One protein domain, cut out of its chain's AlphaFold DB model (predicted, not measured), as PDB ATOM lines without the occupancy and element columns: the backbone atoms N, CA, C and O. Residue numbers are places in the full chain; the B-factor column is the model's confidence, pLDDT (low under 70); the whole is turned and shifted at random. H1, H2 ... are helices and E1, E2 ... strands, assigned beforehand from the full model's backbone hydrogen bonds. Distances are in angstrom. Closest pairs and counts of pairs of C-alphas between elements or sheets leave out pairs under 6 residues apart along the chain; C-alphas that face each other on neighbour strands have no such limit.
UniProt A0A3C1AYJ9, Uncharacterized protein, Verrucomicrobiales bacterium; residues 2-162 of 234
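AT A GLANCE: This is residues 2 to 162 of the 234 residues of an uncharacterized protein of Verrucomicrobiales bacterium (UniProt A0A3C1AYJ9). A long helix, H3, is the core of a mostly helical body: H5 and H6 run nearly along it, H2 crosses it slantwise with H1 folded back on H2, and H7 lies across its last residues. At the other end of H3 is a small three-stranded sheet, with E1 leading directly into H3, and the long loop of residues 117 to 140 makes much of that end. The printed part has 161 residues, with seven named helices and three named strands in the order H1 H2 E1 H3 H4 H5 E2 E3 H6 H7; the sheet runs E1 E2 E3, antiparallel. The class is mostly helix, and the whole is compact, with a radius of gyration of the C-alphas of 17.0 A and spans of 49 by 33 by 30 A.

HOW THE PARTS SIT: H1, residues 2 to 8, and H2, residues 11 to 27, form a helical hairpin at a shallow tilt of 9 degrees, closest at the C-alphas of His 5 and Tyr 13, 5.2 A. H3, residues 59 to 76, is the hub and touches H2 at a steep tilt of 44 degrees, opposite ways, closest at the C-alphas of Gly 21 and Leu 69, 5.9 A. H4, residues 79 to 82, touches H3, with the C-alphas of Leu 69 and Phe 81 closest at 5.2 A. H5, residues 85 to 95, touches H3 with a shallow tilt of 19 degrees, opposite ways; the closest C-alphas, of Met 66 and Met 85, are 6.6 A apart. H6, residues 141 to 152, touches H3 with a shallow tilt of 17 degrees, the same way; the closest C-alphas are those of Gly 60 and Val 141, 6.8 A. H7, residues 156 to 162, touches H3 about perpendicular, at 84 degrees, closest at the C-alphas of Val 74 and Arg 156, 5.6 A. E1, residues 56 to 58, and E2, residues 105 to 107, are antiparallel, with N 106 and O 57 within hydrogen-bond range at 2.9 A. E2 and E3, residues 113 to 116, form a hairpin, with N 114 and O 105 at 2.9 A. Every O i to N i+4 pair is within hydrogen-bond range in H1, H2, H6 and H7, against 13 of 14 in H3 and 6 of 7 in H5; H4 is too short for such a pair.

IN THESE COORDINATES: H1 begins at C-alpha 2 at (103.681, 101.677, 116.257). H2 is 24.2 A long, H3 26.0 A, H5 15.3 A and H6 16.3 A from first to last C-alpha. H3 begins at C-alpha 59 at (111.560, 108.008, 94.477), and H7 ends at C-alpha 162 at (115.890, 106.303, 121.418).

THE WHOLE: The C-alphas farthest apart, of Thr 120 and Glu 157, are 50.7 A apart. The links H2 to E1 and E3 to H6 are long, the printed part has no cut, and no printed residue is under 70 in pLDDT.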
ATOM      1  N   LEU A   2     102.653 101.919 115.228       94.75
ATOM      2  CA  LEU A   2     103.681 101.677 116.257       94.75
ATOM      3  C   LEU A   2     103.567 102.622 117.463       94.75
ATOM      4  O   LEU A   2     103.483 102.158 118.590       94.75
ATOM      5  N   ARG A   3     103.390 103.931 117.236       90.31
ATOM      6  CA  ARG A   3     103.164 104.880 118.340       90.31
ATOM      7  C   ARG A   3     101.912 104.578 119.175       90.31
ATOM      8  O   ARG A   3     101.913 104.817 120.377       90.31
ATOM      9  N   ALA A   4     100.845 104.076 118.551       93.19
ATOM     10  CA  ALA A   4      99.634 103.694 119.273       93.19
ATOM     11  C   ALA A   4      99.888 102.456 120.141       93.19
ATOM     12  O   ALA A   4      99.474 102.442 121.296       93.19
ATOM     13  N   HIS A   5     100.632 101.470 119.627       94.56
ATOM     14  CA  HIS A   5     101.111 100.339 120.421       94.56
ATOM     15  C   HIS A   5     101.970 100.812 121.605       94.56
ATOM     16  O   HIS A   5     101.654 100.478 122.738       94.56
ATOM     17  N   ASP A   6     102.954 101.690 121.382       89.38
ATOM     18  CA  ASP A   6     103.816 102.215 122.455       89.38
ATOM     19  C   ASP A   6     103.015 102.893 123.584       89.38
ATOM     20  O   ASP A   6     103.374 102.810 124.756       89.38
ATOM     21  N   LEU A   7     101.924 103.583 123.243       86.94
ATOM     22  CA  LEU A   7     101.103 104.324 124.204       86.94
ATOM     23  C   LEU A   7     100.075 103.459 124.933       86.94
ATOM     24  O   LEU A   7      99.805 103.696 126.107       86.94
ATOM     25  N   THR A   8      99.465 102.513 124.225       92.44
ATOM     26  CA  THR A   8      98.316 101.741 124.728       92.44
ATOM     27  C   THR A   8      98.692 100.336 125.170       92.44
ATOM     28  O   THR A   8      97.921  99.707 125.885       92.44
ATOM     29  N   GLN A   9      99.855  99.846 124.731       93.31
ATOM     30  CA  GLN A   9     100.296  98.457 124.852       93.31
ATOM     31  C   GLN A   9      99.325  97.453 124.200       93.31
ATOM     32  O   GLN A   9      99.391  96.256 124.455       93.31
ATOM     33  N   ASP A  10      98.429  97.924 123.327       97.44
ATOM     34  CA  ASP A  10      97.510  97.064 122.589       97.44
ATOM     35  C   ASP A  10      98.236  96.428 121.392       97.44
ATOM     36  O   ASP A  10      98.676  97.104 120.451       97.44
ATOM     37  N   GLU A  11      98.364  95.104 121.434       97.62
ATOM     38  CA  GLU A  11      99.031  94.284 120.418       97.62
ATOM     39  C   GLU A  11      98.389  94.381 119.031       97.62
ATOM     40  O   GLU A  11      99.056  94.163 118.014       97.62
ATOM     41  N   ARG A  12      97.105  94.750 118.933       98.31
ATOM     42  CA  ARG A  12      96.431  94.911 117.634       98.31
ATOM     43  C   ARG A  12      97.153  95.929 116.757       98.31
ATOM     44  O   ARG A  12      97.260  95.723 115.551       98.31
ATOM     45  N   TYR A  13      97.695  96.994 117.347       98.31
ATOM     46  CA  TYR A  13      98.425  98.012 116.597       98.31
ATOM     47  C   TYR A  13      99.778  97.513 116.086       98.31
ATOM     48  O   TYR A  13     100.133  97.820 114.945       98.31
ATOM     49  N   LEU A  14     100.517  96.734 116.881       97.94
ATOM     50  CA  LEU A  14     101.777  96.136 116.435       97.94
ATOM     51  C   LEU A  14     101.532  95.106 115.328       97.94
ATOM     52  O   LEU A  14     102.217  95.117 114.307       97.94
ATOM     53  N   ASN A  15     100.511  94.264 115.488       98.50
ATOM     54  CA  ASN A  15     100.137  93.271 114.485       98.50
ATOM     55  C   ASN A  15      99.705  93.915 113.165       98.50
ATOM     56  O   ASN A  15     100.118  93.458 112.101       98.50
ATOM     57  N   SER A  16      98.940  95.009 113.205       98.44
ATOM     58  CA  SER A  16      98.602  95.760 111.991       98.44
ATOM     59  C   SER A  16      99.834  96.400 111.339       98.44
ATOM     60  O   SER A  16      99.944  96.388 110.115       98.44
ATOM     61  N   ALA A  17     100.795  96.897 112.127       98.38
ATOM     62  CA  ALA A  17     102.046  97.433 111.587       98.38
ATOM     63  C   ALA A  17     102.890  96.346 110.896       98.38
ATOM     64  O   ALA A  17     103.397  96.572 109.799       98.38
ATOM     65  N   LYS A  18     102.977  95.148 111.490       98.69
ATOM     66  CA  LYS A  18     103.652  93.988 110.884       98.69
ATOM     67  C   LYS A  18     103.003  93.578 109.561       98.69
ATOM     68  O   LYS A  18     103.722  93.390 108.589       98.69
ATOM     69  N   LYS A  19     101.665  93.545 109.491       98.56
ATOM     70  CA  LYS A  19     100.931  93.269 108.240       98.56
ATOM     71  C   LYS A  19     101.252  94.279 107.135       98.56
ATOM     72  O   LYS A  19     101.390  93.883 105.984       98.56
ATOM     73  N   ALA A  20     101.396  95.562 107.476       98.12
ATOM     74  CA  ALA A  20     101.833  96.573 106.512       98.12
ATOM     75  C   ALA A  20     103.271  96.314 106.027       98.12
ATOM     76  O   ALA A  20     103.533  96.394 104.833       98.12
ATOM     77  N   GLY A  21     104.188  95.936 106.923       98.62
ATOM     78  CA  GLY A  21     105.546  95.535 106.541       98.62
ATOM     79  C   GLY A  21     105.591  94.298 105.644       98.62
ATOM     80  O   GLY A  21     106.322  94.287 104.658       98.62
ATOM     81  N   ASP A  22     104.785  93.280 105.950       98.62
ATOM     82  CA  ASP A  22     104.662  92.075 105.121       98.62
ATOM     83  C   ASP A  22     104.135  92.423 103.721       98.62
ATOM     84  O   ASP A  22     104.656  91.929 102.721       98.62
ATOM     85  N   PHE A  23     103.157  93.332 103.642       97.69
ATOM     86  CA  PHE A  23     102.681  93.878 102.374       97.69
ATOM     87  C   PHE A  23     103.785  94.624 101.618       97.69
ATOM     88  O   PHE A  23     103.943  94.394 100.428       97.69
ATOM     89  N   PHE A  24     104.584  95.468 102.275       98.38
ATOM     90  CA  PHE A  24     105.678  96.172 101.602       98.38
ATOM     91  C   PHE A  24     106.742  95.222 101.052       98.38
ATOM     92  O   PHE A  24     107.219  95.436  99.943       98.38
ATOM     93  N   ILE A  25     107.080  94.148 101.769       98.38
ATOM     94  CA  ILE A  25     107.985  93.119 101.239       98.38
ATOM     95  C   ILE A  25     107.367  92.450 100.002       98.38
ATOM     96  O   ILE A  25     108.052  92.285  98.999       98.38
ATOM     97  N   LEU A  26     106.079  92.095 100.054       96.69
ATOM     98  CA  LEU A  26     105.360  91.492  98.924       96.69
ATOM     99  C   LEU A  26     105.259  92.437  97.714       96.69
ATOM    100  O   LEU A  26     105.339  91.988  96.578       96.69
ATOM    101  N   ALA A  27     105.052  93.729  97.965       97.31
ATOM    102  CA  ALA A  27     104.814  94.754  96.955       97.31
ATOM    103  C   ALA A  27     106.094  95.286  96.296       97.31
ATOM    104  O   ALA A  27     105.999  96.103  95.375       97.31
ATOM    105  N   GLN A  28     107.276  94.881  96.778       98.19
ATOM    106  CA  GLN A  28     108.529  95.275  96.145       98.19
ATOM    107  C   GLN A  28     108.535  94.751  94.709       98.19
ATOM    108  O   GLN A  28     108.374  93.556  94.459       98.19
ATOM    109  N   MET A  29     108.703  95.667  93.762       97.44
ATOM    110  CA  MET A  29     108.741  95.331  92.347       97.44
ATOM    111  C   MET A  29     109.953  94.427  92.049       97.44
ATOM    112  O   MET A  29     110.979  94.518  92.729       97.44
ATOM    113  N   PRO A  30     109.872  93.535  91.048       95.69
ATOM    114  CA  PRO A  30     111.019  92.735  90.634       95.69
ATOM    115  C   PRO A  30     112.086  93.592  89.929       95.69
ATOM    116  O   PRO A  30     111.882  94.769  89.618       95.69
ATOM    117  N   GLU A  31     113.233  92.983  89.619       95.19
ATOM    118  CA  GLU A  31     114.196  93.576  88.682       95.19
ATOM    119  C   GLU A  31     113.497  93.968  87.361       95.19
ATOM    120  O   GLU A  31     112.619  93.236  86.892       95.19
ATOM    121  N   PRO A  32     113.861  95.106  86.738       95.44
ATOM    122  CA  PRO A  32     115.037  95.935  87.027       95.44
ATOM    123  C   PRO A  32     114.814  97.072  88.046       95.44
ATOM    124  O   PRO A  32     115.711  97.898  88.250       95.44
ATOM    125  N   GLN A  33     113.626  97.185  88.643       97.44
ATOM    126  CA  GLN A  33     113.235  98.327  89.476       97.44
ATOM    127  C   GLN A  33     112.756  97.859  90.844       97.44
ATOM    128  O   GLN A  33     111.572  97.916  91.133       97.44
ATOM    129  N   THR A  34     113.682  97.413  91.690       97.69
ATOM    130  CA  THR A  34     113.417  96.773  92.989       97.69
ATOM    131  C   THR A  34     113.002  97.742  94.102       97.69
ATOM    132  O   THR A  34     113.587  97.800  95.183       97.69
ATOM    133  N   VAL A  35     111.953  98.511  93.826       98.44
ATOM    134  CA  VAL A  35     111.377  99.575  94.657       98.44
ATOM    135  C   VAL A  35     109.840  99.550  94.565       98.44
ATOM    136  O   VAL A  35     109.271  98.521  94.201       98.44
ATOM    137  N   TRP A  36     109.144 100.631  94.926       98.75
ATOM    138  CA  TRP A  36     107.684 100.657  95.067       98.75
ATOM    139  C   TRP A  36     107.007 101.730  94.206       98.75
ATOM    140  O   TRP A  36     107.573 102.781  93.886       98.75
ATOM    141  N   ALA A  37     105.757 101.455  93.842       98.38
ATOM    142  CA  ALA A  37     104.831 102.410  93.243       98.38
ATOM    143  C   ALA A  37     104.061 103.185  94.324       98.38
ATOM    144  O   ALA A  37     104.011 102.766  95.480       98.38
ATOM    145  N   GLN A  38     103.407 104.289  93.947       97.31
ATOM    146  CA  GLN A  38     102.533 105.020  94.876       97.31
ATOM    147  C   GLN A  38     101.287 104.208  95.264       97.31
ATOM    148  O   GLN A  38     100.851 104.250  96.414       97.31
ATOM    149  N   GLN A  39     100.710 103.470  94.312       96.50
ATOM    150  CA  GLN A  39      99.503 102.670  94.517       96.50
ATOM    151  C   GLN A  39      99.460 101.460  93.589       96.50
ATOM    152  O   GLN A  39     100.027 101.467  92.495       96.50
ATOM    153  N   TYR A  40      98.714 100.449  94.031       97.00
ATOM    154  CA  TYR A  40      98.534  99.180  93.346       97.00
ATOM    155  C   TYR A  40      97.045  98.837  93.261       97.00
ATOM    156  O   TYR A  40      96.271  99.187  94.158       97.00
ATOM    157  N   ASN A  41      96.637  98.134  92.206       96.81
ATOM    158  CA  ASN A  41      95.320  97.497  92.161       96.81
ATOM    159  C   ASN A  41      95.289  96.211  93.018       96.81
ATOM    160  O   ASN A  41      96.272  95.828  93.653       96.81
ATOM    161  N   HIS A  42      94.150  95.513  93.041       95.38
ATOM    162  CA  HIS A  42      93.997  94.260  93.797       95.38
ATOM    163  C   HIS A  42      94.840  93.093  93.254       95.38
ATOM    164  O   HIS A  42      94.973  92.077  93.931       95.38
ATOM    165  N   GLN A  43      95.412  93.240  92.060       95.50
ATOM    166  CA  GLN A  43      96.310  92.287  91.415       95.50
ATOM    167  C   GLN A  43      97.792  92.627  91.659       95.50
ATOM    168  O   GLN A  43      98.656  91.958  91.105       95.50
ATOM    169  N   MET A  44      98.093  93.614  92.516       94.62
ATOM    170  CA  MET A  44      99.453  94.088  92.814       94.62
ATOM    171  C   MET A  44     100.167  94.732  91.620       94.62
ATOM    172  O   MET A  44     101.394  94.753  91.553       94.62
ATOM    173  N   GLU A  45      99.408  95.315  90.697       95.69
ATOM    174  CA  GLU A  45      99.952  96.048  89.556       95.69
ATOM    175  C   GLU A  45      99.938  97.553  89.861       95.69
ATOM    176  O   GLU A  45      98.915  98.057  90.344       95.69
ATOM    177  N   PRO A  46     101.027  98.298  89.580       97.69
ATOM    178  CA  PRO A  46     101.006  99.754  89.628       97.69
ATOM    179  C   PRO A  46      99.884 100.315  88.749       97.69
ATOM    180  O   PRO A  46      99.719  99.900  87.602       97.69
ATOM    181  N   VAL A  47      99.126 101.280  89.266       97.94
ATOM    182  CA  VAL A  47      97.998 101.900  88.547       97.94
ATOM    183  C   VAL A  47      97.980 103.416  88.713       97.94
ATOM    184  O   VAL A  47      98.644 103.967  89.587       97.94
ATOM    185  N   TRP A  48      97.209 104.099  87.864       97.62
ATOM    186  CA  TRP A  48      96.970 105.536  87.984       97.62
ATOM    187  C   TRP A  48      96.276 105.878  89.309       97.62
ATOM    188  O   TRP A  48      95.354 105.175  89.724       97.62
ATOM    189  N   ALA A  49      96.677 106.992  89.926       96.31
ATOM    190  CA  ALA A  49      95.880 107.670  90.950       96.31
ATOM    191  C   ALA A  49      95.221 108.909  90.340       96.31
ATOM    192  O   ALA A  49      94.213 108.807  89.641       96.31
ATOM    193  N   ARG A  50      95.779 110.097  90.583       95.31
ATOM    194  CA  ARG A  50      95.319 111.337  89.944       95.31
ATOM    195  C   ARG A  50      95.850 111.426  88.515       95.31
ATOM    196  O   ARG A  50      96.803 110.750  88.154       95.31
ATOM    197  N   LYS A  51      95.297 112.348  87.719       93.31
ATOM    198  CA  LYS A  51      95.674 112.592  86.308       93.31
ATOM    199  C   LYS A  51      97.161 112.894  86.042       93.31
ATOM    200  O   LYS A  51      97.548 113.011  84.890       93.31
ATOM    201  N   PHE A  52      97.970 113.063  87.085       94.00
ATOM    202  CA  PHE A  52      99.406 113.346  87.032       94.00
ATOM    203  C   PHE A  52     100.230 112.380  87.898       94.00
ATOM    204  O   PHE A  52     101.338 112.701  88.320       94.00
ATOM    205  N   GLU A  53      99.664 111.210  88.195       97.00
ATOM    206  CA  GLU A  53     100.260 110.141  89.000       97.00
ATOM    207  C   GLU A  53     100.121 108.810  88.249       97.00
ATOM    208  O   GLU A  53      99.174 108.052  88.495       97.00
ATOM    209  N   PRO A  54     101.006 108.562  87.266       97.81
ATOM    210  CA  PRO A  54     100.907 107.421  86.372       97.81
ATOM    211  C   PRO A  54     101.366 106.123  87.063       97.81
ATOM    212  O   PRO A  54     102.033 106.173  88.097       97.81
ATOM    213  N   PRO A  55     101.082 104.948  86.477       98.19
ATOM    214  CA  PRO A  55     101.696 103.684  86.855       98.19
ATOM    215  C   PRO A  55     103.217 103.775  86.694       98.19
ATOM    216  O   PRO A  55     103.733 103.857  85.580       98.19
ATOM    217  N   CYS A  56     103.940 103.805  87.807       98.44
ATOM    218  CA  CYS A  56     105.390 103.979  87.828       98.44
ATOM    219  C   CYS A  56     105.970 103.502  89.162       98.44
ATOM    220  O   CYS A  56     105.235 103.352  90.141       98.44
ATOM    221  N   VAL A  57     107.288 103.301  89.213       98.56
ATOM    222  CA  VAL A  57     107.994 103.267  90.501       98.56
ATOM    223  C   VAL A  57     108.373 104.682  90.914       98.56
ATOM    224  O   VAL A  57     108.483 105.583  90.077       98.56
ATOM    225  N   THR A  58     108.563 104.896  92.211       98.50
ATOM    226  CA  THR A  58     108.657 106.247  92.771       98.50
ATOM    227  C   THR A  58     109.854 106.448  93.671       98.50
ATOM    228  O   THR A  58     110.266 105.541  94.389       98.50
ATOM    229  N   GLY A  59     110.410 107.659  93.648       97.69
ATOM    230  CA  GLY A  59     111.560 108.008  94.477       97.69
ATOM    231  C   GLY A  59     111.197 108.252  95.945       97.69
ATOM    232  O   GLY A  59     111.907 107.795  96.833       97.69
ATOM    233  N   GLY A  60     110.105 108.967  96.227       97.94
ATOM    234  CA  GLY A  60     109.765 109.380  97.594       97.94
ATOM    235  C   GLY A  60     109.154 108.256  98.430       97.94
ATOM    236  O   GLY A  60     109.587 107.991  99.547       97.94
ATOM    237  N   GLU A  61     108.163 107.574  97.875       98.31
ATOM    238  CA  GLU A  61     107.359 106.566  98.562       98.31
ATOM    239  C   GLU A  61     108.165 105.284  98.783       98.31
ATOM    240  O   GLU A  61     108.011 104.624  99.812       98.31
ATOM    241  N   SER A  62     109.099 104.982  97.880       98.75
ATOM    242  CA  SER A  62     110.070 103.907  98.075       98.75
ATOM    243  C   SER A  62     110.993 104.176  99.262       98.75
ATOM    244  O   SER A  62     111.212 103.281 100.073       98.75
ATOM    245  N   LEU A  63     111.453 105.419  99.445       98.81
ATOM    246  CA  LEU A  63     112.299 105.800 100.576       98.81
ATOM    247  C   LEU A  63     111.502 105.691 101.877       98.81
ATOM    248  O   LEU A  63     111.961 105.054 102.822       98.81
ATOM    249  N   SER A  64     110.277 106.222 101.907       98.56
ATOM    250  CA  SER A  64     109.393 106.085 103.071       98.56
ATOM    251  C   SER A  64     109.076 104.621 103.397       98.56
ATOM    252  O   SER A  64     108.972 104.253 104.569       98.56
ATOM    253  N   THR A  65     108.962 103.761 102.382       98.81
ATOM    254  CA  THR A  65     108.779 102.317 102.570       98.81
ATOM    255  C   THR A  65     110.018 101.681 103.198       98.81
ATOM    256  O   THR A  65     109.893 100.943 104.177       98.81
ATOM    257  N   MET A  66     111.218 102.020 102.716       98.88
ATOM    258  CA  MET A  66     112.476 101.565 103.315       98.88
ATOM    259  C   MET A  66     112.625 102.035 104.769       98.88
ATOM    260  O   MET A  66     112.949 101.240 105.650       98.88
ATOM    261  N   GLU A  67     112.333 103.301 105.060       98.75
ATOM    262  CA  GLU A  67     112.362 103.832 106.428       98.75
ATOM    263  C   GLU A  67     111.364 103.106 107.341       98.75
ATOM    264  O   GLU A  67     111.706 102.748 108.471       98.75
ATOM    265  N   THR A  68     110.158 102.822 106.840       98.62
ATOM    266  CA  THR A  68     109.111 102.106 107.587       98.62
ATOM    267  C   THR A  68     109.515 100.664 107.887       98.62
ATOM    268  O   THR A  68     109.348 100.186 109.010       98.62
ATOM    269  N   LEU A  69     110.071  99.962 106.901       98.81
ATOM    270  CA  LEU A  69     110.590  98.606 107.065       98.81
ATOM    271  C   LEU A  69     111.748  98.568 108.074       98.81
ATOM    272  O   LEU A  69     111.776  97.712 108.960       98.81
ATOM    273  N   HIS A  70     112.660  99.538 108.012       98.69
ATOM    274  CA  HIS A  70     113.722  99.668 109.004       98.69
ATOM    275  C   HIS A  70     113.164  99.954 110.412       98.69
ATOM    276  O   HIS A  70     113.606  99.338 111.382       98.69
ATOM    277  N   GLU A  71     112.152 100.817 110.554       98.06
ATOM    278  CA  GLU A  71     111.483 101.053 111.842       98.06
ATOM    279  C   GLU A  71     110.835  99.772 112.393       98.06
ATOM    280  O   GLU A  71     110.945  99.485 113.590       98.06
ATOM    281  N   LEU A  72     110.207  98.967 111.530       98.56
ATOM    282  CA  LEU A  72     109.642  97.672 111.906       98.56
ATOM    283  C   LEU A  72     110.719  96.693 112.372       98.56
ATOM    284  O   LEU A  72     110.516  96.043 113.397       98.56
ATOM    285  N   TYR A  73     111.867  96.618 111.697       98.56
ATOM    286  CA  TYR A  73     113.014  95.847 112.184       98.56
ATOM    287  C   TYR A  73     113.456  96.328 113.575       98.56
ATOM    288  O   TYR A  73     113.588  95.523 114.499       98.56
ATOM    289  N   VAL A  74     113.601  97.641 113.776       97.81
ATOM    290  CA  VAL A  74     114.010  98.193 115.078       97.81
ATOM    291  C   VAL A  74     113.032  97.788 116.180       97.81
ATOM    292  O   VAL A  74     113.456  97.311 117.233       97.81
ATOM    293  N   VAL A  75     111.725  97.916 115.952       96.88
ATOM    294  CA  VAL A  75     110.716  97.568 116.966       96.88
ATOM    295  C   VAL A  75     110.637  96.060 117.189       96.88
ATOM    296  O   VAL A  75     110.642  95.607 118.330       96.88
ATOM    297  N   THR A  76     110.599  95.266 116.124       97.25
ATOM    298  CA  THR A  76     110.261  93.835 116.214       97.25
ATOM    299  C   THR A  76     111.467  92.914 116.370       97.25
ATOM    300  O   THR A  76     111.317  91.825 116.911       97.25
ATOM    301  N   GLY A  77     112.645  93.337 115.907       98.00
ATOM    302  CA  GLY A  77     113.831  92.487 115.778       98.00
ATOM    303  C   GLY A  77     113.770  91.499 114.613       98.00
ATOM    304  O   GLY A  77     114.675  90.688 114.470       98.00
ATOM    305  N   ASP A  78     112.726  91.546 113.783       98.44
ATOM    306  CA  ASP A  78     112.560  90.617 112.669       98.44
ATOM    307  C   ASP A  78     113.374  91.081 111.452       98.44
ATOM    308  O   ASP A  78     113.037  92.062 110.780       98.44
ATOM    309  N   GLU A  79     114.463  90.365 111.166       98.31
ATOM    310  CA  GLU A  79     115.383  90.669 110.065       98.31
ATOM    311  C   GLU A  79     114.723  90.606 108.685       98.31
ATOM    312  O   GLU A  79     115.253  91.172 107.724       98.31
ATOM    313  N   LYS A  80     113.547  89.972 108.545       98.62
ATOM    314  CA  LYS A  80     112.856  89.916 107.250       98.62
ATOM    315  C   LYS A  80     112.565  91.307 106.685       98.62
ATOM    316  O   LYS A  80     112.574  91.466 105.467       98.62
ATOM    317  N   PHE A  81     112.356  92.306 107.548       98.81
ATOM    318  CA  PHE A  81     112.098  93.682 107.125       98.81
ATOM    319  C   PHE A  81     113.335  94.367 106.524       98.81
ATOM    320  O   PHE A  81     113.192  95.366 105.830       98.81
ATOM    321  N   LEU A  82     114.540  93.819 106.712       98.62
ATOM    322  CA  LEU A  82     115.758  94.328 106.076       98.62
ATOM    323  C   LEU A  82     116.016  93.727 104.687       98.62
ATOM    324  O   LEU A  82     116.797  94.290 103.923       98.62
ATOM    325  N   LYS A  83     115.351  92.617 104.328       97.94
ATOM    326  CA  LYS A  83     115.574  91.913 103.051       97.94
ATOM    327  C   LYS A  83     115.449  92.815 101.809       97.94
ATOM    328  O   LYS A  83     116.300  92.685 100.932       97.94
ATOM    329  N   PRO A  84     114.477  93.748 101.723       98.25
ATOM    330  CA  PRO A  84     114.323  94.607 100.542       98.25
ATOM    331  C   PRO A  84     115.443  95.638 100.331       98.25
ATOM    332  O   PRO A  84     115.591  96.161  99.227       98.25
ATOM    333  N   MET A  85     116.214  95.961 101.379       98.06
ATOM    334  CA  MET A  85     117.034  97.180 101.436       98.06
ATOM    335  C   MET A  85     118.123  97.229 100.371       98.06
ATOM    336  O   MET A  85     118.274  98.247  99.703       98.06
ATOM    337  N   ALA A  86     118.890  96.147 100.216       98.19
ATOM    338  CA  ALA A  86     120.066  96.146  99.347       98.19
ATOM    339  C   ALA A  86     119.695  96.407  97.879       98.19
ATOM    340  O   ALA A  86     120.310  97.248  97.227       98.19
ATOM    341  N   ALA A  87     118.650  95.736  97.389       98.25
ATOM    342  CA  ALA A  87     118.168  95.907  96.022       98.25
ATOM    343  C   ALA A  87     117.592  97.319  95.801       98.25
ATOM    344  O   ALA A  87     117.924  97.977  94.815       98.25
ATOM    345  N   ALA A  88     116.832  97.840  96.772       98.62
ATOM    346  CA  ALA A  88     116.298  99.197  96.706       98.62
ATOM    347  C   ALA A  88     117.407 100.268  96.690       98.62
ATOM    348  O   ALA A  88     117.358 101.186  95.872       98.62
ATOM    349  N   PHE A  89     118.450 100.143  97.523       98.69
ATOM    350  CA  PHE A  89     119.605 101.053  97.478       98.69
ATOM    351  C   PHE A  89     120.322 101.014  96.125       98.69
ATOM    352  O   PHE A  89     120.621 102.076  95.578       98.69
ATOM    353  N   ALA A  90     120.529  99.823  95.554       98.38
ATOM    354  CA  ALA A  90     121.129  99.679  94.227       98.38
ATOM    355  C   ALA A  90     120.285 100.366  93.137       98.38
ATOM    356  O   ALA A  90     120.827 100.925  92.181       98.38
ATOM    357  N   TRP A  91     118.955 100.380  93.283       98.56
ATOM    358  CA  TRP A  91     118.087 101.156  92.402       98.56
ATOM    359  C   TRP A  91     118.284 102.667  92.553       98.56
ATOM    360  O   TRP A  91     118.371 103.360  91.538       98.56
ATOM    361  N   TYR A  92     118.406 103.191  93.774       98.56
ATOM    362  CA  TYR A  92     118.664 104.620  93.976       98.56
ATOM    363  C   TYR A  92     120.003 105.060  93.376       98.56
ATOM    364  O   TYR A  92     120.050 106.081  92.694       98.56
ATOM    365  N   GLU A  93     121.062 104.265  93.539       96.88
ATOM    366  CA  GLU A  93     122.398 104.583  93.009       96.88
ATOM    367  C   GLU A  93     122.402 104.822  91.491       96.88
ATOM    368  O   GLU A  93     123.109 105.705  91.009       96.88
ATOM    369  N   LYS A  94     121.568 104.093  90.738       96.38
ATOM    370  CA  LYS A  94     121.422 104.258  89.280       96.38
ATOM    371  C   LYS A  94     120.330 105.244  88.851       96.38
ATOM    372  O   LYS A  94     120.192 105.492  87.656       96.38
ATOM    373  N   SER A  95     119.527 105.759  89.784       98.00
ATOM    374  CA  SER A  95     118.330 106.564  89.476       98.00
ATOM    375  C   SER A  95     118.486 108.054  89.778       98.00
ATOM    376  O   SER A  95     117.590 108.835  89.446       98.00
ATOM    377  N   ALA A  96     119.598 108.462  90.394       97.44
ATOM    378  CA  ALA A  96     119.897 109.870  90.626       97.44
ATOM    379  C   ALA A  96     119.928 110.656  89.302       97.44
ATOM    380  O   ALA A  96     120.500 110.221  88.301       97.44
ATOM    381  N   LEU A  97     119.298 111.829  89.304       97.44
ATOM    382  CA  LEU A  97     119.325 112.771  88.190       97.44
ATOM    383  C   LEU A  97     120.704 113.454  88.098       97.44
ATOM    384  O   LEU A  97     121.439 113.482  89.088       97.44
ATOM    385  N   PRO A  98     121.055 114.077  86.954       95.88
ATOM    386  CA  PRO A  98     122.344 114.760  86.792       95.88
ATOM    387  C   PRO A  98     122.630 115.858  87.829       95.88
ATOM    388  O   PRO A  98     123.788 116.157  88.101       95.88
ATOM    389  N   ASP A  99     121.590 116.455  88.418       95.38
ATOM    390  CA  ASP A  99     121.696 117.471  89.472       95.38
ATOM    391  C   ASP A  99     121.738 116.884  90.899       95.38
ATOM    392  O   ASP A  99     121.667 117.630  91.876       95.38
ATOM    393  N   GLY A 100     121.836 115.557  91.035       95.50
ATOM    394  CA  GLY A 100     121.877 114.841  92.314       95.50
ATOM    395  C   GLY A 100     120.521 114.690  93.009       95.50
ATOM    396  O   GLY A 100     120.462 114.142  94.112       95.50
ATOM    397  N   LYS A 101     119.430 115.167  92.396       97.75
ATOM    398  CA  LYS A 101     118.061 114.967  92.892       97.75
ATOM    399  C   LYS A 101     117.486 113.649  92.381       97.75
ATOM    400  O   LYS A 101     118.111 112.933  91.604       97.75
ATOM    401  N   TYR A 102     116.256 113.358  92.784       98.50
ATOM    402  CA  TYR A 102     115.499 112.215  92.282       98.50
ATOM    403  C   TYR A 102     114.195 112.691  91.657       98.50
ATOM    404  O   TYR A 102     113.556 113.611  92.171       98.50
ATOM    405  N   ALA A 103     113.787 112.072  90.554       98.38
ATOM    406  CA  ALA A 103     112.445 112.280  90.040       98.38
ATOM    407  C   ALA A 103     111.436 111.652  91.007       98.38
ATOM    408  O   ALA A 103     111.722 110.683  91.715       98.38
ATOM    409  N   ARG A 104     110.229 112.203  91.051       98.50
ATOM    410  CA  ARG A 104     109.146 111.575  91.804       98.50
ATOM    411  C   ARG A 104     108.701 110.272  91.140       98.50
ATOM    412  O   ARG A 104     108.452 109.303  91.852       98.50
ATOM    413  N   PHE A 105     108.652 110.250  89.810       98.69
ATOM    414  CA  PHE A 105     108.132 109.152  89.000       98.69
ATOM    415  C   PHE A 105     109.187 108.637  88.027       98.69
ATOM    416  O   PHE A 105     109.844 109.431  87.354       98.69
ATOM    417  N   TYR A 106     109.304 107.315  87.925       98.75
ATOM    418  CA  TYR A 106     110.170 106.636  86.966       98.75
ATOM    419  C   TYR A 106     109.368 105.601  86.177       98.75
ATOM    420  O   TYR A 106     108.742 104.707  86.754       98.75
ATOM    421  N   GLU A 107     109.398 105.724  84.852       98.44
ATOM    422  CA  GLU A 107     108.734 104.832  83.905       98.44
ATOM    423  C   GLU A 107     109.083 103.371  84.202       98.44
ATOM    424  O   GLU A 107     110.245 103.030  84.458       98.44
ATOM    425  N   LEU A 108     108.063 102.510  84.176       97.94
ATOM    426  CA  LEU A 108     108.245 101.081  84.386       97.94
ATOM    427  C   LEU A 108     109.204 100.504  83.337       97.94
ATOM    428  O   LEU A 108     109.146 100.850  82.160       97.94
ATOM    429  N   GLN A 109     110.055  99.581  83.773       95.25
ATOM    430  CA  GLN A 109     111.086  98.881  82.999       95.25
ATOM    431  C   GLN A 109     112.264  99.766  82.560       95.25
ATOM    432  O   GLN A 109     113.414  99.381  82.768       95.25
ATOM    433  N   THR A 110     112.016 100.944  81.982       97.19
ATOM    434  CA  THR A 110     113.073 101.790  81.392       97.19
ATOM    435  C   THR A 110     113.799 102.654  82.420       97.19
ATOM    436  O   THR A 110     114.921 103.092  82.165       97.19
ATOM    437  N   ASN A 111     113.163 102.913  83.568       98.00
ATOM    438  CA  ASN A 111     113.651 103.813  84.604       98.00
ATOM    439  C   ASN A 111     113.848 105.267  84.148       98.00
ATOM    440  O   ASN A 111     114.652 105.999  84.728       98.00
ATOM    441  N   LYS A 112     113.133 105.707  83.109       98.25
ATOM    442  CA  LYS A 112     113.167 107.106  82.672       98.25
ATOM    443  C   LYS A 112     112.337 107.988  83.610       98.25
ATOM    444  O   LYS A 112     111.215 107.608  83.931       98.25
ATOM    445  N   PRO A 113     112.829 109.166  84.019       98.44
ATOM    446  CA  PRO A 113     112.025 110.136  84.755       98.44
ATOM    447  C   PRO A 113     110.745 110.513  84.002       98.44
ATOM    448  O   PRO A 113     110.800 110.801  82.807       98.44
ATOM    449  N   LEU A 114     109.615 110.530  84.705       98.50
ATOM    450  CA  LEU A 114     108.328 110.977  84.175       98.50
ATOM    451  C   LEU A 114     107.931 112.311  84.802       98.50
ATOM    452  O   LEU A 114     107.942 112.479  86.024       98.50
ATOM    453  N   TYR A 115     107.515 113.233  83.946       98.12
ATOM    454  CA  TYR A 115     107.077 114.569  84.306       98.12
ATOM    455  C   TYR A 115     105.750 114.899  83.639       98.12
ATOM    456  O   TYR A 115     105.242 114.162  82.795       98.12
ATOM    457  N   PHE A 116     105.181 116.027  84.048       97.62
ATOM    458  CA  PHE A 116     103.927 116.525  83.519       97.62
ATOM    459  C   PHE A 116     104.054 118.008  83.224       97.62
ATOM    460  O   PHE A 116     104.645 118.742  84.015       97.62
ATOM    461  N   VAL A 117     103.479 118.443  82.107       96.88
ATOM    462  CA  VAL A 117     103.438 119.857  81.731       96.88
ATOM    463  C   VAL A 117     102.486 120.617  82.655       96.88
ATOM    464  O   VAL A 117     101.394 120.143  82.987       96.88
ATOM    465  N   LYS A 118     102.901 121.812  83.079       95.38
ATOM    466  CA  LYS A 118     102.098 122.734  83.882       95.38
ATOM    467  C   LYS A 118     100.731 122.981  83.230       95.38
ATOM    468  O   LYS A 118     100.631 123.172  82.023       95.38
ATOM    469  N   ASP A 119      99.683 122.985  84.052       92.81
ATOM    470  CA  ASP A 119      98.272 123.223  83.703       92.81
ATOM    471  C   ASP A 119      97.602 122.151  82.813       92.81
ATOM    472  O   ASP A 119      96.457 121.775  83.087       92.81
ATOM    473  N   THR A 120      98.295 121.590  81.816       94.81
ATOM    474  CA  THR A 120      97.740 120.569  80.903       94.81
ATOM    475  C   THR A 120      97.865 119.147  81.439       94.81
ATOM    476  O   THR A 120      96.988 118.323  81.179       94.81
ATOM    477  N   TYR A 121      98.906 118.866  82.229       94.75
ATOM    478  CA  TYR A 121      99.277 117.521  82.671       94.75
ATOM    479  C   TYR A 121      99.478 116.542  81.507       94.75
ATOM    480  O   TYR A 121      99.128 115.367  81.590       94.75
ATOM    481  N   GLU A 122     100.065 117.032  80.421       96.69
ATOM    482  CA  GLU A 122     100.626 116.171  79.385       96.69
ATOM    483  C   GLU A 122     101.882 115.478  79.926       96.69
ATOM    484  O   GLU A 122     102.752 116.140  80.492       96.69
ATOM    485  N   LEU A 123     101.959 114.152  79.780       97.19
ATOM    486  CA  LEU A 123     103.104 113.359  80.225       97.19
ATOM    487  C   LEU A 123     104.307 113.599  79.304       97.19
ATOM    488  O   LEU A 123     104.224 113.385  78.096       97.19
ATOM    489  N   VAL A 124     105.429 114.008  79.892       97.69
ATOM    490  CA  VAL A 124     106.676 114.351  79.195       97.69
ATOM    491  C   VAL A 124     107.894 113.791  79.937       97.69
ATOM    492  O   VAL A 124     107.811 113.410  81.102       97.69
ATOM    493  N   TYR A 125     109.044 113.753  79.260       97.44
ATOM    494  CA  TYR A 125     110.341 113.368  79.843       97.44
ATOM    495  C   TYR A 125     111.237 114.576  80.164       97.44
ATOM    496  O   TYR A 125     112.344 114.408  80.669       97.44
ATOM    497  N   ASP A 126     110.755 115.783  79.862       95.56
ATOM    498  CA  ASP A 126     111.429 117.059  80.099       95.56
ATOM    499  C   ASP A 126     110.915 117.721  81.386       95.56
ATOM    500  O   ASP A 126     109.716 117.686  81.675       95.56
ATOM    501  N   ASP A 127     111.819 118.326  82.159       95.31
ATOM    502  CA  ASP A 127     111.521 118.970  83.441       95.31
ATOM    503  C   ASP A 127     111.458 120.509  83.366       95.31
ATOM    504  O   ASP A 127     111.443 121.180  84.400       95.31
ATOM    505  N   GLY A 128     111.373 121.083  82.160       96.00
ATOM    506  CA  GLY A 128     111.429 122.525  81.917       96.00
ATOM    507  C   GLY A 128     110.138 123.298  82.217       96.00
ATOM    508  O   GLY A 128     110.191 124.515  82.402       96.00
ATOM    509  N   ASN A 129     108.979 122.632  82.290       96.19
ATOM    510  CA  ASN A 129     107.680 123.286  82.519       96.19
ATOM    511  C   ASN A 129     106.750 122.478  83.441       96.19
ATOM    512  O   ASN A 129     105.702 121.993  83.019       96.19
ATOM    513  N   LEU A 130     107.134 122.326  84.710       95.81
ATOM    514  CA  LEU A 130     106.408 121.515  85.696       95.81
ATOM    515  C   LEU A 130     105.321 122.307  86.454       95.81
ATOM    516  O   LEU A 130     105.483 123.509  86.698       95.81
ATOM    517  N   PRO A 131     104.241 121.652  86.927       94.06
ATOM    518  CA  PRO A 131     103.343 122.229  87.919       94.06
ATOM    519  C   PRO A 131     104.092 122.676  89.182       94.06
ATOM    520  O   PRO A 131     104.903 121.942  89.736       94.06
ATOM    521  N   THR A 132     103.779 123.873  89.684       92.19
ATOM    522  CA  THR A 132     104.491 124.490  90.822       92.19
ATOM    523  C   THR A 132     103.976 124.053  92.194       92.19
ATOM    524  O   THR A 132     104.630 124.289  93.202       92.19
ATOM    525  N   HIS A 133     102.798 123.431  92.246       88.88
ATOM    526  CA  HIS A 133     102.139 122.987  93.478       88.88
ATOM    527  C   HIS A 133     102.410 121.507  93.803       88.88
ATOM    528  O   HIS A 133     101.833 120.970  94.747       88.88
ATOM    529  N   TYR A 134     103.252 120.830  93.014       91.31
ATOM    530  CA  TYR A 134     103.575 119.420  93.203       91.31
ATOM    531  C   TYR A 134     105.072 119.159  93.016       91.31
ATOM    532  O   TYR A 134     105.685 119.606  92.050       91.31
ATOM    533  N   GLY A 135     105.676 118.430  93.956       94.25
ATOM    534  CA  GLY A 135     107.112 118.159  93.944       94.25
ATOM    535  C   GLY A 135     107.477 117.020  92.997       94.25
ATOM    536  O   GLY A 135     107.522 115.872  93.428       94.25
ATOM    537  N   PHE A 136     107.759 117.324  91.730       96.81
ATOM    538  CA  PHE A 136     108.196 116.338  90.725       96.81
ATOM    539  C   PHE A 136     109.691 115.993  90.788       96.81
ATOM    540  O   PHE A 136     110.093 114.932  90.314       96.81
ATOM    541  N   LYS A 137     110.504 116.863  91.396       97.38
ATOM    542  CA  LYS A 137     111.915 116.611  91.713       97.38
ATOM    543  C   LYS A 137     112.104 116.717  93.217       97.38
ATOM    544  O   LYS A 137     111.716 117.714  93.823       97.38
ATOM    545  N   LEU A 138     112.682 115.684  93.807       97.50
ATOM    546  CA  LEU A 138     112.822 115.509  95.243       97.50
ATOM    547  C   LEU A 138     114.279 115.776  95.630       97.50
ATOM    548  O   LEU A 138     115.179 115.018  95.271       97.50
ATOM    549  N   ASP A 139     114.507 116.873  96.345       96.94
ATOM    550  CA  ASP A 139     115.831 117.311  96.805       96.94
ATOM    551  C   ASP A 139     116.249 116.675  98.143       96.94
ATOM    552  O   ASP A 139     117.432 116.623  98.472       96.94
ATOM    553  N   TYR A 140     115.290 116.144  98.900       97.19
ATOM    554  CA  TYR A 140     115.521 115.535 100.208       97.19
ATOM    555  C   TYR A 140     115.982 114.074 100.145       97.19
ATOM    556  O   TYR A 140     116.602 113.597 101.095       97.19
ATOM    557  N   VAL A 141     115.702 113.364  99.046       98.31
ATOM    558  CA  VAL A 141     115.882 111.903  98.959       98.31
ATOM    559  C   VAL A 141     117.332 111.499  99.209       98.31
ATOM    560  O   VAL A 141     117.572 110.597 100.005       98.31
ATOM    561  N   GLN A 142     118.309 112.202  98.624       98.12
ATOM    562  CA  GLN A 142     119.723 111.879  98.836       98.12
ATOM    563  C   GLN A 142     120.120 111.976 100.315       98.12
ATOM    564  O   GLN A 142     120.757 111.076 100.855       98.12
ATOM    565  N   ARG A 143     119.723 113.062 100.988       98.12
ATOM    566  CA  ARG A 143     120.007 113.277 102.415       98.12
ATOM    567  C   ARG A 143     119.413 112.157 103.269       98.12
ATOM    568  O   ARG A 143     120.065 111.674 104.195       98.12
ATOM    569  N   ASP A 144     118.180 111.770 102.976       98.62
ATOM    570  CA  ASP A 144     117.437 110.815 103.793       98.62
ATOM    571  C   ASP A 144     117.870 109.362 103.520       98.62
ATOM    572  O   ASP A 144     117.939 108.567 104.457       98.62
ATOM    573  N   LEU A 145     118.320 109.044 102.301       98.62
ATOM    574  CA  LEU A 145     119.029 107.792 102.006       98.62
ATOM    575  C   LEU A 145     120.306 107.658 102.837       98.62
ATOM    576  O   LEU A 145     120.524 106.619 103.457       98.62
ATOM    577  N   GLU A 146     121.134 108.703 102.894       98.38
ATOM    578  CA  GLU A 146     122.353 108.676 103.714       98.38
ATOM    579  C   GLU A 146     122.019 108.560 105.204       98.38
ATOM    580  O   GLU A 146     122.631 107.772 105.926       98.38
ATOM    581  N   ARG A 147     120.974 109.249 105.671       98.56
ATOM    582  CA  ARG A 147     120.477 109.088 107.044       98.56
ATOM    583  C   ARG A 147     120.034 107.651 107.330       98.56
ATOM    584  O   ARG A 147     120.322 107.146 108.418       98.56
ATOM    585  N   LEU A 148     119.339 107.004 106.396       98.62
ATOM    586  CA  LEU A 148     118.905 105.618 106.536       98.62
ATOM    587  C   LEU A 148     120.101 104.655 106.541       98.62
ATOM    588  O   LEU A 148     120.164 103.785 107.409       98.62
ATOM    589  N   LYS A 149     121.089 104.849 105.656       98.50
ATOM    590  CA  LYS A 149     122.352 104.084 105.660       98.50
ATOM    591  C   LYS A 149     123.078 104.202 106.999       98.50
ATOM    592  O   LYS A 149     123.515 103.198 107.553       98.50
ATOM    593  N   GLU A 150     123.171 105.408 107.554       98.38
ATOM    594  CA  GLU A 150     123.772 105.626 108.874       98.38
ATOM    595  C   GLU A 150     122.951 105.008 110.009       98.38
ATOM    596  O   GLU A 150     123.514 104.577 111.015       98.38
ATOM    597  N   ALA A 151     121.625 104.947 109.881       97.75
ATOM    598  CA  ALA A 151     120.780 104.272 110.859       97.75
ATOM    599  C   ALA A 151     120.994 102.750 110.836       97.75
ATOM    600  O   ALA A 151     121.135 102.159 111.903       97.75
ATOM    601  N   LEU A 152     121.120 102.147 109.651       97.75
ATOM    602  CA  LEU A 152     121.363 100.709 109.469       97.75
ATOM    603  C   LEU A 152     122.697 100.227 110.066       97.75
ATOM    604  O   LEU A 152     122.836  99.047 110.373       97.75
ATOM    605  N   LYS A 153     123.670 101.124 110.258       97.81
ATOM    606  CA  LYS A 153     124.959 100.816 110.906       97.81
ATOM    607  C   LYS A 153     124.882 100.774 112.434       97.81
ATOM    608  O   LYS A 153     125.839 100.345 113.077       97.81
ATOM    609  N   LYS A 154     123.799 101.273 113.037       97.56
ATOM    610  CA  LYS A 154     123.685 101.403 114.496       97.56
ATOM    611  C   LYS A 154     123.148 100.118 115.125       97.56
ATOM    612  O   LYS A 154     122.289  99.470 114.528       97.56
ATOM    613  N   PRO A 155     123.574  99.780 116.356       97.31
ATOM    614  CA  PRO A 155     122.973  98.684 117.102       97.31
ATOM    615  C   PRO A 155     121.465  98.895 117.264       97.31
ATOM    616  O   PRO A 155     121.011 100.000 117.592       97.31
ATOM    617  N   ARG A 156     120.681  97.830 117.077       96.44
ATOM    618  CA  ARG A 156     119.219  97.882 117.209       96.44
ATOM    619  C   ARG A 156     118.804  98.391 118.587       96.44
ATOM    620  O   ARG A 156     117.872  99.184 118.689       96.44
ATOM    621  N   GLU A 157     119.509  97.979 119.631       95.75
ATOM    622  CA  GLU A 157     119.259  98.349 121.024       95.75
ATOM    623  C   GLU A 157     119.413  99.860 121.234       95.75
ATOM    624  O   GLU A 157     118.609 100.466 121.939       95.75
ATOM    625  N   GLU A 158     120.388 100.492 120.569       95.62
ATOM    626  CA  GLU A 158     120.564 101.948 120.605       95.62
ATOM    627  C   GLU A 158     119.376 102.659 119.941       95.62
ATOM    628  O   GLU A 158     118.837 103.634 120.474       95.62
ATOM    629  N   LEU A 159     118.950 102.171 118.773       95.38
ATOM    630  CA  LEU A 159     117.815 102.729 118.036       95.38
ATOM    631  C   LEU A 159     116.506 102.554 118.813       95.38
ATOM    632  O   LEU A 159     115.711 103.490 118.898       95.38
ATOM    633  N   LEU A 160     116.304 101.386 119.420       93.38
ATOM    634  CA  LEU A 160     115.138 101.074 120.235       93.38
ATOM    635  C   LEU A 160     115.101 101.932 121.507       93.38
ATOM    636  O   LEU A 160     114.057 102.500 121.828       93.38
ATOM    637  N   ALA A 161     116.239 102.119 122.181       90.88
ATOM    638  CA  ALA A 161     116.337 102.981 123.359       90.88
ATOM    639  C   ALA A 161     115.968 104.442 123.051       90.88
ATOM    640  O   ALA A 161     115.323 105.097 123.866       90.88
ATOM    641  N   LYS A 162     116.294 104.950 121.853       88.00
ATOM    642  CA  LYS A 162     115.890 106.303 121.418       88.00
ATOM    643  C   LYS A 162     114.383 106.459 121.218       88.00
ATOM    644  O   LYS A 162     113.887 107.583 121.255       88.00
TER     645      LYS A 162